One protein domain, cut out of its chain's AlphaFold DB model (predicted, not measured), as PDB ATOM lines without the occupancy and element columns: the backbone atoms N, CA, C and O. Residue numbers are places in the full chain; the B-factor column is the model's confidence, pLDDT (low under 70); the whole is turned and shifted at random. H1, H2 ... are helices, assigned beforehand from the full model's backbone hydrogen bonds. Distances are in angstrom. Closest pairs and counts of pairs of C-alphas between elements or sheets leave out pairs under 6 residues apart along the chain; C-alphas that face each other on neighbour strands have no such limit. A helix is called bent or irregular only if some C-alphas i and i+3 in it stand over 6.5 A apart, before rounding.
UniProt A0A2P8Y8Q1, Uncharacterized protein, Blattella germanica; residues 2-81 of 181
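Overview. This is residues 2 to 81 of the 181 residues of an uncharacterized protein of Blattella germanica (UniProt A0A2P8Y8Q1). Two small pairs of helices sit at the two ends of the longest axis, H1 with H2 at one end and H3 with H4 at the other, joined by the stretch of residues 24 to 32. After H4 a tail without named elements, residues 59 to 81, runs from the H3 and H4 end back towards the middle of the long axis, and at the opposite end residues 9 to 14 stick out. The printed part has 80 residues with four named helices, in the order H1, H2, H3, H4, and no named strand. The class is all helix, though under half of the residues, 32 of 80, are in named elements. The whole is compact, with a radius of gyration of the C-alphas of 13.4 A, and the C-alphas span 38 by 31 by 24 A.

Along the chain. H1, residues 5 to 8, begins at C-alpha 5, at (14.712, -39.713, 22.790), and is 5.4 A long from first to last C-alpha. H2, residues 13 to 23, is the longest helix by residues, with 14.8 A from first to last C-alpha. H2 is neither bent nor irregular, but only just: C-alphas 20 and 23 are 6.1 A apart. H3, residues 33 to 42, measures 14.4 A and begins at C-alpha 33, at (17.580, -30.933, 38.292). H4, residues 52 to 58, measures 10.1 A and ends at C-alpha 58, at (16.511, -33.065, 46.088).

Arrangement. H1 and H2 touch, and their closest C-alphas, those of Val 7 and Lys 16, are 6.6 A apart. H2 and H3 are apart, and so are H1 and H3, H1 and H4, and H2 and H4. H3 and H4 are close but not clearly touching: their closest C-alphas, those of Glu 34 and Val 58, are 7.1 A apart. The lines of H3 and H4 are about perpendicular, at 84 degrees. In H2 and H4 every O i to N i+4 pair is within hydrogen-bond range, and in H3 5 of 6 are. H1 is too short for such a pair, and its 1 pair of O i and N i+3 is within range.

Size, cuts and confidence. The two C-alphas farthest apart, those of Thr 11 and Arg 63, are 38.4 A apart. The C-alphas of Leu 2 and Ala 81, the first and last printed, are 13.8 A apart. The printed part has no cut. The link from H1 to H2 is tight, those from H2 to H3 and from H3 to H4 are short, and no link is long. The C-alphas of residues 59 to 81 lie 10 to 21 A from the mean of the C-alphas. The mean pLDDT of the printed part is 77.7, and 14 residues are under 70: residues 2 to 9, residue 59 and residues 77 to 81.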
ATOM      1  N   LEU A   2      18.053 -36.622  30.326       43.06
ATOM      2  CA  LEU A   2      17.097 -37.677  29.992       43.06
ATOM      3  C   LEU A   2      15.914 -36.992  29.297       43.06
ATOM      4  O   LEU A   2      15.570 -35.873  29.672       43.06
ATOM      5  N   ASN A   3      15.300 -37.683  28.335       50.28
ATOM      6  CA  ASN A   3      13.992 -37.376  27.725       50.28
ATOM      7  C   ASN A   3      13.962 -36.515  26.455       50.28
ATOM      8  O   ASN A   3      12.938 -35.916  26.153       50.28
ATOM      9  N   MET A   4      15.026 -36.518  25.649       52.12
ATOM     10  CA  MET A   4      14.869 -36.149  24.235       52.12
ATOM     11  C   MET A   4      14.347 -37.351  23.430       52.12
ATOM     12  O   MET A   4      13.359 -37.251  22.715       52.12
ATOM     13  N   GLN A   5      14.937 -38.529  23.630       51.66
ATOM     14  CA  GLN A   5      14.712 -39.713  22.790       51.66
ATOM     15  C   GLN A   5      13.297 -40.315  22.900       51.66
ATOM     16  O   GLN A   5      12.715 -40.680  21.885       51.66
ATOM     17  N   LEU A   6      12.701 -40.319  24.100       60.06
ATOM     18  CA  LEU A   6      11.338 -40.834  24.321       60.06
ATOM     19  C   LEU A   6      10.262 -40.044  23.563       60.06
ATOM     20  O   LEU A   6       9.235 -40.599  23.188       60.06
ATOM     21  N   VAL A   7      10.493 -38.752  23.326       62.12
ATOM     22  CA  VAL A   7       9.515 -37.887  22.658       62.12
ATOM     23  C   VAL A   7       9.620 -37.977  21.134       62.12
ATOM     24  O   VAL A   7       8.633 -37.755  20.443       62.12
ATOM     25  N   PHE A   8      10.783 -38.346  20.590       61.91
ATOM     26  CA  PHE A   8      10.935 -38.554  19.145       61.91
ATOM     27  C   PHE A   8      10.361 -39.892  18.666       61.91
ATOM     28  O   PHE A   8       9.962 -39.990  17.509       61.91
ATOM     29  N   GLU A   9      10.289 -40.895  19.544       69.50
ATOM     30  CA  GLU A   9       9.753 -42.228  19.228       69.50
ATOM     31  C   GLU A   9       8.266 -42.396  19.591       69.50
ATOM     32  O   GLU A   9       7.683 -43.448  19.335       69.50
ATOM     33  N   THR A  10       7.629 -41.373  20.170       73.75
ATOM     34  CA  THR A  10       6.208 -41.444  20.533       73.75
ATOM     35  C   THR A  10       5.293 -41.391  19.307       73.75
ATOM     36  O   THR A  10       5.467 -40.569  18.404       73.75
ATOM     37  N   THR A  11       4.270 -42.247  19.295       76.75
ATOM     38  CA  THR A  11       3.201 -42.240  18.280       76.75
ATOM     39  C   THR A  11       2.113 -41.206  18.593       76.75
ATOM     40  O   THR A  11       1.260 -40.944  17.749       76.75
ATOM     41  N   ASP A  12       2.118 -40.621  19.795       82.69
ATOM     42  CA  ASP A  12       1.091 -39.672  20.221       82.69
ATOM     43  C   ASP A  12       1.280 -38.300  19.535       82.69
ATOM     44  O   ASP A  12       2.282 -37.614  19.785       82.69
ATOM     45  N   PRO A  13       0.329 -37.864  18.681       83.69
ATOM     46  CA  PRO A  13       0.424 -36.586  17.987       83.69
ATOM     47  C   PRO A  13       0.393 -35.385  18.943       83.69
ATOM     48  O   PRO A  13       1.061 -34.389  18.666       83.69
ATOM     49  N   LEU A  14      -0.309 -35.477  20.079       83.75
ATOM     50  CA  LEU A  14      -0.406 -34.390  21.058       83.75
ATOM     51  C   LEU A  14       0.928 -34.167  21.766       83.75
ATOM     52  O   LEU A  14       1.361 -33.028  21.934       83.75
ATOM     53  N   LEU A  15       1.613 -35.250  22.144       82.00
ATOM     54  CA  LEU A  15       2.921 -35.158  22.788       82.00
ATOM     55  C   LEU A  15       3.971 -34.584  21.829       82.00
ATOM     56  O   LEU A  15       4.791 -33.752  22.226       82.00
ATOM     57  N   LYS A  16       3.913 -34.980  20.555       83.88
ATOM     58  CA  LYS A  16       4.789 -34.450  19.507       83.88
ATOM     59  C   LYS A  16       4.560 -32.956  19.277       83.88
ATOM     60  O   LYS A  16       5.524 -32.198  19.193       83.88
ATOM     61  N   GLU A  17       3.303 -32.524  19.213       87.44
ATOM     62  CA  GLU A  17       2.946 -31.111  19.068       87.44
ATOM     63  C   GLU A  17       3.380 -30.287  20.290       87.44
ATOM     64  O   GLU A  17       4.001 -29.233  20.134       87.44
ATOM     65  N   ALA A  18       3.122 -30.784  21.503       83.81
ATOM     66  CA  ALA A  18       3.545 -30.138  22.741       83.81
ATOM     67  C   ALA A  18       5.070 -29.975  22.797       83.81
ATOM     68  O   ALA A  18       5.568 -28.901  23.125       83.81
ATOM     69  N   TYR A  19       5.825 -30.999  22.401       83.69
ATOM     70  CA  TYR A  19       7.282 -30.929  22.336       83.69
ATOM     71  C   TYR A  19       7.777 -29.890  21.327       83.69
ATOM     72  O   TYR A  19       8.645 -29.076  21.646       83.69
ATOM     73  N   GLN A  20       7.192 -29.871  20.129       87.12
ATOM     74  CA  GLN A  20       7.562 -28.915  19.088       87.12
ATOM     75  C   GLN A  20       7.251 -27.467  19.473       87.12
ATOM     76  O   GLN A  20       8.020 -26.572  19.130       87.12
ATOM     77  N   LYS A  21       6.144 -27.232  20.182       87.25
ATOM     78  CA  LYS A  21       5.695 -25.885  20.558       87.25
ATOM     79  C   LYS A  21       6.271 -25.373  21.874       87.25
ATOM     80  O   LYS A  21       6.428 -24.168  22.010       87.25
ATOM     81  N   LEU A  22       6.534 -26.249  22.844       82.50
ATOM     82  CA  LEU A  22       6.883 -25.846  24.212       82.50
ATOM     83  C   LEU A  22       8.330 -26.163  24.584       82.50
ATOM     84  O   LEU A  22       8.908 -25.449  25.394       82.50
ATOM     85  N   VAL A  23       8.921 -27.216  24.011       83.75
ATOM     86  CA  VAL A  23      10.273 -27.657  24.379       83.75
ATOM     87  C   VAL A  23      11.302 -27.156  23.374       83.75
ATOM     88  O   VAL A  23      12.257 -26.506  23.773       83.75
ATOM     89  N   LEU A  24      11.103 -27.377  22.070       84.75
ATOM     90  CA  LEU A  24      12.073 -26.962  21.042       84.75
ATOM     91  C   LEU A  24      12.390 -25.453  20.991       84.75
ATOM     92  O   LEU A  24      13.540 -25.118  20.702       84.75
ATOM     93  N   PRO A  25      11.435 -24.530  21.219       86.38
ATOM     94  CA  PRO A  25      11.731 -23.097  21.162       86.38
ATOM     95  C   PRO A  25      12.563 -22.598  22.348       86.38
ATOM     96  O   PRO A  25      13.184 -21.535  22.253       86.38
ATOM     97  N   GLU A  26      12.577 -23.342  23.455       83.19
ATOM     98  CA  GLU A  26      13.285 -22.968  24.672       83.19
ATOM     99  C   GLU A  26      14.778 -23.280  24.522       83.19
ATOM    100  O   GLU A  26      15.199 -24.430  24.455       83.19
ATOM    101  N   LYS A  27      15.611 -22.240  24.456       80.88
ATOM    102  CA  LYS A  27      17.052 -22.408  24.201       80.88
ATOM    103  C   LYS A  27      17.832 -22.786  25.457       80.88
ATOM    104  O   LYS A  27      18.907 -23.374  25.352       80.88
ATOM    105  N   ASN A  28      17.316 -22.444  26.636       83.88
ATOM    106  CA  ASN A  28      18.053 -22.524  27.889       83.88
ATOM    107  C   ASN A  28      17.525 -23.644  28.779       83.88
ATOM    108  O   ASN A  28      17.113 -23.400  29.912       83.88
ATOM    109  N   HIS A  29      17.565 -24.889  28.313       84.62
ATOM    110  CA  HIS A  29      17.166 -26.011  29.157       84.62
ATOM    111  C   HIS A  29      18.104 -26.177  30.369       84.62
ATOM    112  O   HIS A  29      19.329 -26.147  30.215       84.62
ATOM    113  N   PRO A  30      17.564 -26.378  31.585       85.38
ATOM    114  CA  PRO A  30      18.382 -26.615  32.767       85.38
ATOM    115  C   PRO A  30      19.153 -27.938  32.631       85.38
ATOM    116  O   PRO A  30      18.579 -28.997  32.380       85.38
ATOM    117  N   ALA A  31      20.473 -27.882  32.815       83.00
ATOM    118  CA  ALA A  31      21.337 -29.063  32.739       83.00
ATOM    119  C   ALA A  31      21.241 -29.957  33.990       83.00
ATOM    120  O   ALA A  31      21.511 -31.158  33.919       83.00
ATOM    121  N   VAL A  32      20.855 -29.365  35.125       84.50
ATOM    122  CA  VAL A  32      20.814 -29.995  36.449       84.50
ATOM    123  C   VAL A  32      19.413 -29.842  37.041       84.50
ATOM    124  O   VAL A  32      18.808 -28.775  36.936       84.50
ATOM    125  N   ASN A  33      18.922 -30.896  37.700       84.81
ATOM    126  CA  ASN A  33      17.580 -30.933  38.292       84.81
ATOM    127  C   ASN A  33      17.338 -29.801  39.298       84.81
ATOM    128  O   ASN A  33      16.247 -29.247  39.338       84.81
ATOM    129  N   GLU A  34      18.360 -29.423  40.065       85.94
ATOM    130  CA  GLU A  34      18.297 -28.333  41.043       85.94
ATOM    131  C   GLU A  34      17.950 -26.987  40.394       85.94
ATOM    132  O   GLU A  34      17.089 -26.250  40.870       85.94
ATOM    133  N   ILE A  35      18.589 -26.690  39.259       87.19
ATOM    134  CA  ILE A  35      18.346 -25.463  38.496       87.19
ATOM    135  C   ILE A  35      16.938 -25.501  37.897       87.19
ATOM    136  O   ILE A  35      16.232 -24.498  37.935       87.19
ATOM    137  N   GLY A  36      16.519 -26.662  37.382       87.44
ATOM    138  CA  GLY A  36      15.165 -26.856  36.864       87.44
ATOM    139  C   GLY A  36      14.100 -26.591  37.927       87.44
ATOM    140  O   GLY A  36      13.195 -25.797  37.691       87.44
ATOM    141  N   LEU A  37      14.261 -27.173  39.118       87.56
ATOM    142  CA  LEU A  37      13.355 -26.969  40.252       87.56
ATOM    143  C   LEU A  37      13.329 -25.517  40.734       87.56
ATOM    144  O   LEU A  37      12.258 -24.990  41.026       87.56
ATOM    145  N   ARG A  38      14.481 -24.841  40.789       88.12
ATOM    146  CA  ARG A  38      14.528 -23.426  41.177       88.12
ATOM    147  C   ARG A  38      13.779 -22.541  40.173       88.12
ATOM    148  O   ARG A  38      13.006 -21.685  40.592       88.12
ATOM    149  N   ARG A  39      13.920 -22.801  38.869       88.25
ATOM    150  CA  ARG A  39      13.200 -22.050  37.827       88.25
ATOM    151  C   ARG A  39      11.693 -22.244  37.858       88.25
ATOM    152  O   ARG A  39      10.981 -21.283  37.605       88.25
ATOM    153  N   VAL A  40      11.201 -23.427  38.235       89.44
ATOM    154  CA  VAL A  40       9.755 -23.641  38.454       89.44
ATOM    155  C   VAL A  40       9.199 -22.656  39.492       89.44
ATOM    156  O   VAL A  40       8.068 -22.201  39.356       89.44
ATOM    157  N   CYS A  41       9.987 -22.286  40.506       87.25
ATOM    158  CA  CYS A  41       9.568 -21.307  41.509       87.25
ATOM    159  C   CYS A  41       9.766 -19.845  41.083       87.25
ATOM    160  O   CYS A  41       9.013 -18.975  41.518       87.25
ATOM    161  N   GLU A  42      10.795 -19.553  40.290       89.75
ATOM    162  CA  GLU A  42      11.123 -18.185  39.863       89.75
ATOM    163  C   GLU A  42      10.258 -17.724  38.678       89.75
ATOM    164  O   GLU A  42       9.892 -16.550  38.582       89.75
ATOM    165  N   GLU A  43       9.882 -18.647  37.793       87.81
ATOM    166  CA  GLU A  43       9.146 -18.368  36.567       87.81
ATOM    167  C   GLU A  43       7.694 -18.850  36.664       87.81
ATOM    168  O   GLU A  43       7.406 -20.033  36.810       87.81
ATOM    169  N   ARG A  44       6.733 -17.935  36.481       78.50
ATOM    170  CA  ARG A  44       5.295 -18.263  36.596       78.50
ATOM    171  C   ARG A  44       4.765 -19.243  35.541       78.50
ATOM    172  O   ARG A  44       3.663 -19.757  35.707       78.50
ATOM    173  N   LYS A  45       5.472 -19.433  34.423       84.56
ATOM    174  CA  LYS A  45       5.031 -20.259  33.281       84.56
ATOM    175  C   LYS A  45       6.095 -21.280  32.886       84.56
ATOM    176  O   LYS A  45       6.385 -21.442  31.706       84.56
ATOM    177  N   PHE A  46       6.667 -21.953  33.878       86.69
ATOM    178  CA  PHE A  46       7.687 -22.966  33.661       86.69
ATOM    179  C   PHE A  46       7.264 -24.290  34.295       86.69
ATOM    180  O   PHE A  46       6.897 -24.346  35.466       86.69
ATOM    181  N   ALA A  47       7.314 -25.360  33.508       85.81
ATOM    182  CA  ALA A  47       7.098 -26.721  33.978       85.81
ATOM    183  C   ALA A  47       8.376 -27.520  33.732       85.81
ATOM    184  O   ALA A  47       8.968 -27.441  32.654       85.81
ATOM    185  N   TYR A  48       8.797 -28.294  34.730       86.50
ATOM    186  CA  TYR A  48      10.006 -29.100  34.647       86.50
ATOM    187  C   TYR A  48       9.670 -30.583  34.747       86.50
ATOM    188  O   TYR A  48       8.963 -31.009  35.655       86.50
ATOM    189  N   PHE A  49      10.191 -31.368  33.807       82.81
ATOM    190  CA  PHE A  49      10.003 -32.812  33.790       82.81
ATOM    191  C   PHE A  49      11.217 -33.510  34.405       82.81
ATOM    192  O   PHE A  49      12.346 -33.347  33.936       82.81
ATOM    193  N   MET A  50      10.988 -34.327  35.430       82.06
ATOM    194  CA  MET A  50      12.031 -35.083  36.121       82.06
ATOM    195  C   MET A  50      11.511 -36.431  36.619       82.06
ATOM    196  O   MET A  50      10.313 -36.681  36.636       82.06
ATOM    197  N   LEU A  51      12.421 -37.321  37.018       78.94
ATOM    198  CA  LEU A  51      12.040 -38.577  37.664       78.94
ATOM    199  C   LEU A  51      11.620 -38.300  39.116       78.94
ATOM    200  O   LEU A  51      12.381 -37.674  39.856       78.94
ATOM    201  N   ASN A  52      10.484 -38.856  39.546       75.25
ATOM    202  CA  ASN A  52       9.902 -38.648  40.884       75.25
ATOM    203  C   ASN A  52      10.871 -38.972  42.039       75.25
ATOM    204  O   ASN A  52      10.802 -38.383  43.114       75.25
ATOM    205  N   LEU A  53      11.812 -39.900  41.828       74.19
ATOM    206  CA  LEU A  53      12.843 -40.220  42.823       74.19
ATOM    207  C   LEU A  53      13.716 -39.006  43.171       74.19
ATOM    208  O   LEU A  53      14.087 -38.833  44.329       74.19
ATOM    209  N   PHE A  54      14.032 -38.157  42.188       74.06
ATOM    210  CA  PHE A  54      14.854 -36.972  42.421       74.06
ATOM    211  C   PHE A  54      14.083 -35.872  43.137       74.06
ATOM    212  O   PHE A  54      14.683 -35.163  43.933       74.06
ATOM    213  N   GLU A  55      12.783 -35.732  42.904       73.19
ATOM    214  CA  GLU A  55      11.969 -34.732  43.597       73.19
ATOM    215  C   GLU A  55      11.991 -34.988  45.112       73.19
ATOM    216  O   GLU A  55      12.348 -34.104  45.892       73.19
ATOM    217  N   LYS A  56      11.757 -36.242  45.523       70.81
ATOM    218  CA  LYS A  56      11.784 -36.657  46.935       70.81
ATOM    219  C   LYS A  56      13.158 -36.504  47.597       70.81
ATOM    220  O   LYS A  56      13.229 -36.278  48.801       70.81
ATOM    221  N   GLN A  57      14.248 -36.659  46.842       70.88
ATOM    222  CA  GLN A  57      15.612 -36.580  47.380       70.88
ATOM    223  C   GLN A  57      16.179 -35.154  47.392       70.88
ATOM    224  O   GLN A  57      16.892 -34.786  48.322       70.88
ATOM    225  N   VAL A  58      15.881 -34.367  46.359       70.62
ATOM    226  CA  VAL A  58      16.511 -33.065  46.088       70.62
ATOM    227  C   VAL A  58      15.619 -31.903  46.526       70.62
ATOM    228  O   VAL A  58      16.124 -30.883  46.982       70.62
ATOM    229  N   GLY A  59      14.294 -32.046  46.451       69.62
ATOM    230  CA  GLY A  59      13.346 -31.000  46.847       69.62
ATOM    231  C   GLY A  59      13.560 -30.488  48.281       69.62
ATOM    232  O   GLY A  59      13.722 -29.279  48.465       69.62
ATOM    233  N   PRO A  60      13.652 -31.369  49.299       70.88
ATOM    234  CA  PRO A  60      13.816 -30.944  50.692       70.88
ATOM    235  C   PRO A  60      15.144 -30.233  50.986       70.88
ATOM    236  O   PRO A  60      15.215 -29.406  51.896       70.88
ATOM    237  N   SER A  61      16.213 -30.549  50.248       72.69
ATOM    238  CA  SER A  61      17.536 -29.953  50.470       72.69
ATOM    239  C   SER A  61      17.696 -28.587  49.801       72.69
ATOM    240  O   SER A  61      18.527 -27.794  50.245       72.69
ATOM    241  N   LEU A  62      16.885 -28.273  48.787       77.31
ATOM    242  CA  LEU A  62      17.096 -27.104  47.932       77.31
ATOM    243  C   LEU A  62      16.574 -25.767  48.482       77.31
ATOM    244  O   LEU A  62      16.846 -24.734  47.872       77.31
ATOM    245  N   ARG A  63      15.851 -25.770  49.615       77.88
ATOM    246  CA  ARG A  63      15.215 -24.576  50.223       77.88
ATOM    247  C   ARG A  63      14.532 -23.683  49.176       77.88
ATOM    248  O   ARG A  63      14.873 -22.511  49.019       77.88
ATOM    249  N   LEU A  64      13.600 -24.267  48.430       81.81
ATOM    250  CA  LEU A  64      12.832 -23.552  47.412       81.81
ATOM    251  C   LEU A  64      11.922 -22.494  48.052       81.81
ATOM    252  O   LEU A  64      11.423 -22.674  49.161       81.81
ATOM    253  N   SER A  65      11.695 -21.393  47.337       80.25
ATOM    254  CA  SER A  65      10.782 -20.317  47.746       80.25
ATOM    255  C   SER A  65       9.303 -20.663  47.532       80.25
ATOM    256  O   SER A  65       8.435 -19.913  47.973       80.25
ATOM    257  N   CYS A  66       9.014 -21.775  46.850       83.50
ATOM    258  CA  CYS A  66       7.669 -22.217  46.502       83.50
ATOM    259  C   CYS A  66       7.454 -23.709  46.799       83.50
ATOM    260  O   CYS A  66       8.411 -24.469  46.953       83.50
ATOM    261  N   SER A  67       6.182 -24.118  46.848       81.62
ATOM    262  CA  SER A  67       5.789 -25.529  46.890       81.62
ATOM    263  C   SER A  67       5.652 -26.052  45.463       81.62
ATOM    264  O   SER A  67       4.783 -25.594  44.721       81.62
ATOM    265  N   VAL A  68       6.520 -26.984  45.075       81.44
ATOM    266  CA  VAL A  68       6.412 -27.688  43.791       81.44
ATOM    267  C   VAL A  68       5.332 -28.754  43.938       81.44
ATOM    268  O   VAL A  68       5.308 -29.474  44.933       81.44
ATOM    269  N   VAL A  69       4.406 -28.808  42.982       81.56
ATOM    270  CA  VAL A  69       3.274 -29.739  43.007       81.56
ATOM    271  C   VAL A  69       3.280 -30.561  41.730       81.56
ATOM    272  O   VAL A  69       3.333 -30.010  40.629       81.56
ATOM    273  N   ASP A  70       3.178 -31.875  41.892       80.12
ATOM    274  CA  ASP A  70       3.007 -32.801  40.783       80.12
ATOM    275  C   ASP A  70       1.641 -32.629  40.118       80.12
ATOM    276  O   ASP A  70       0.594 -32.591  40.771       80.12
ATOM    277  N   ILE A  71       1.639 -32.595  38.786       78.94
ATOM    278  CA  ILE A  71       0.396 -32.603  38.020       78.94
ATOM    279  C   ILE A  71      -0.142 -34.046  38.010       78.94
ATOM    280  O   ILE A  71       0.550 -34.980  37.587       78.94
ATOM    281  N   PRO A  72      -1.377 -34.281  38.488       74.00
ATOM    282  CA  PRO A  72      -1.913 -35.629  38.583       74.00
ATOM    283  C   PRO A  72      -2.105 -36.242  37.192       74.00
ATOM    284  O   PRO A  72      -2.578 -35.588  36.266       74.00
ATOM    285  N   LYS A  73      -1.805 -37.543  37.072       71.12
ATOM    286  CA  LYS A  73      -1.978 -38.357  35.849       71.12
ATOM    287  C   LYS A  73      -1.098 -37.956  34.653       71.12
ATOM    288  O   LYS A  73      -1.369 -38.405  33.544       71.12
ATOM    289  N   THR A  74      -0.027 -37.188  34.855       70.19
ATOM    290  CA  THR A  74       0.919 -36.806  33.786       70.19
ATOM    291  C   THR A  74       2.305 -37.433  33.961       70.19
ATOM    292  O   THR A  74       3.321 -36.789  33.707       70.19
ATOM    293  N   PHE A  75       2.371 -38.685  34.421       70.81
ATOM    294  CA  PHE A  75       3.632 -39.408  34.602       70.81
ATOM    295  C   PHE A  75       3.838 -40.457  33.509       70.81
ATOM    296  O   PHE A  75       2.899 -41.128  33.081       70.81
ATOM    297  N   PHE A  76       5.094 -40.636  33.102       71.50
ATOM    298  CA  PHE A  76       5.498 -41.733  32.231       71.50
ATOM    299  C   PHE A  76       6.169 -42.821  33.074       71.50
ATOM    300  O   PHE A  76       7.065 -42.503  33.863       71.50
ATOM    301  N   PRO A  77       5.769 -44.098  32.936       66.06
ATOM    302  CA  PRO A  77       6.453 -45.180  33.623       66.06
ATOM    303  C   PRO A  77       7.877 -45.299  33.071       66.06
ATOM    304  O   PRO A  77       8.078 -45.607  31.899       66.06
ATOM    305  N   ALA A  78       8.869 -45.047  33.922       66.62
ATOM    306  CA  ALA A  78      10.276 -45.222  33.592       66.62
ATOM    307  C   ALA A  78      10.844 -46.408  34.375       66.62
ATOM    308  O   ALA A  78      10.700 -46.489  35.596       66.62
ATOM    309  N   THR A  79      11.509 -47.327  33.677       64.94
ATOM    310  CA  THR A  79      12.189 -48.466  34.298       64.94
ATOM    311  C   THR A  79      13.676 -48.168  34.432       64.94
ATOM    312  O   THR A  79      14.343 -47.836  33.454       64.94
ATOM    313  N   LEU A  80      14.211 -48.315  35.644       65.25
ATOM    314  CA  LEU A  80      15.654 -48.290  35.867       65.25
ATOM    315  C   LEU A  80      16.241 -49.648  35.477       65.25
ATOM    316  O   LEU A  80      15.797 -50.685  35.967       65.25
ATOM    317  N   ALA A  81      17.244 -49.638  34.604       67.19
ATOM    318  CA  ALA A  81      17.940 -50.838  34.157       67.19
ATOM    319  C   ALA A  81      19.439 -50.736  34.451       67.19
ATOM    320  O   ALA A  81      20.035 -49.664  34.365       67.19
TER     321      ALA A  81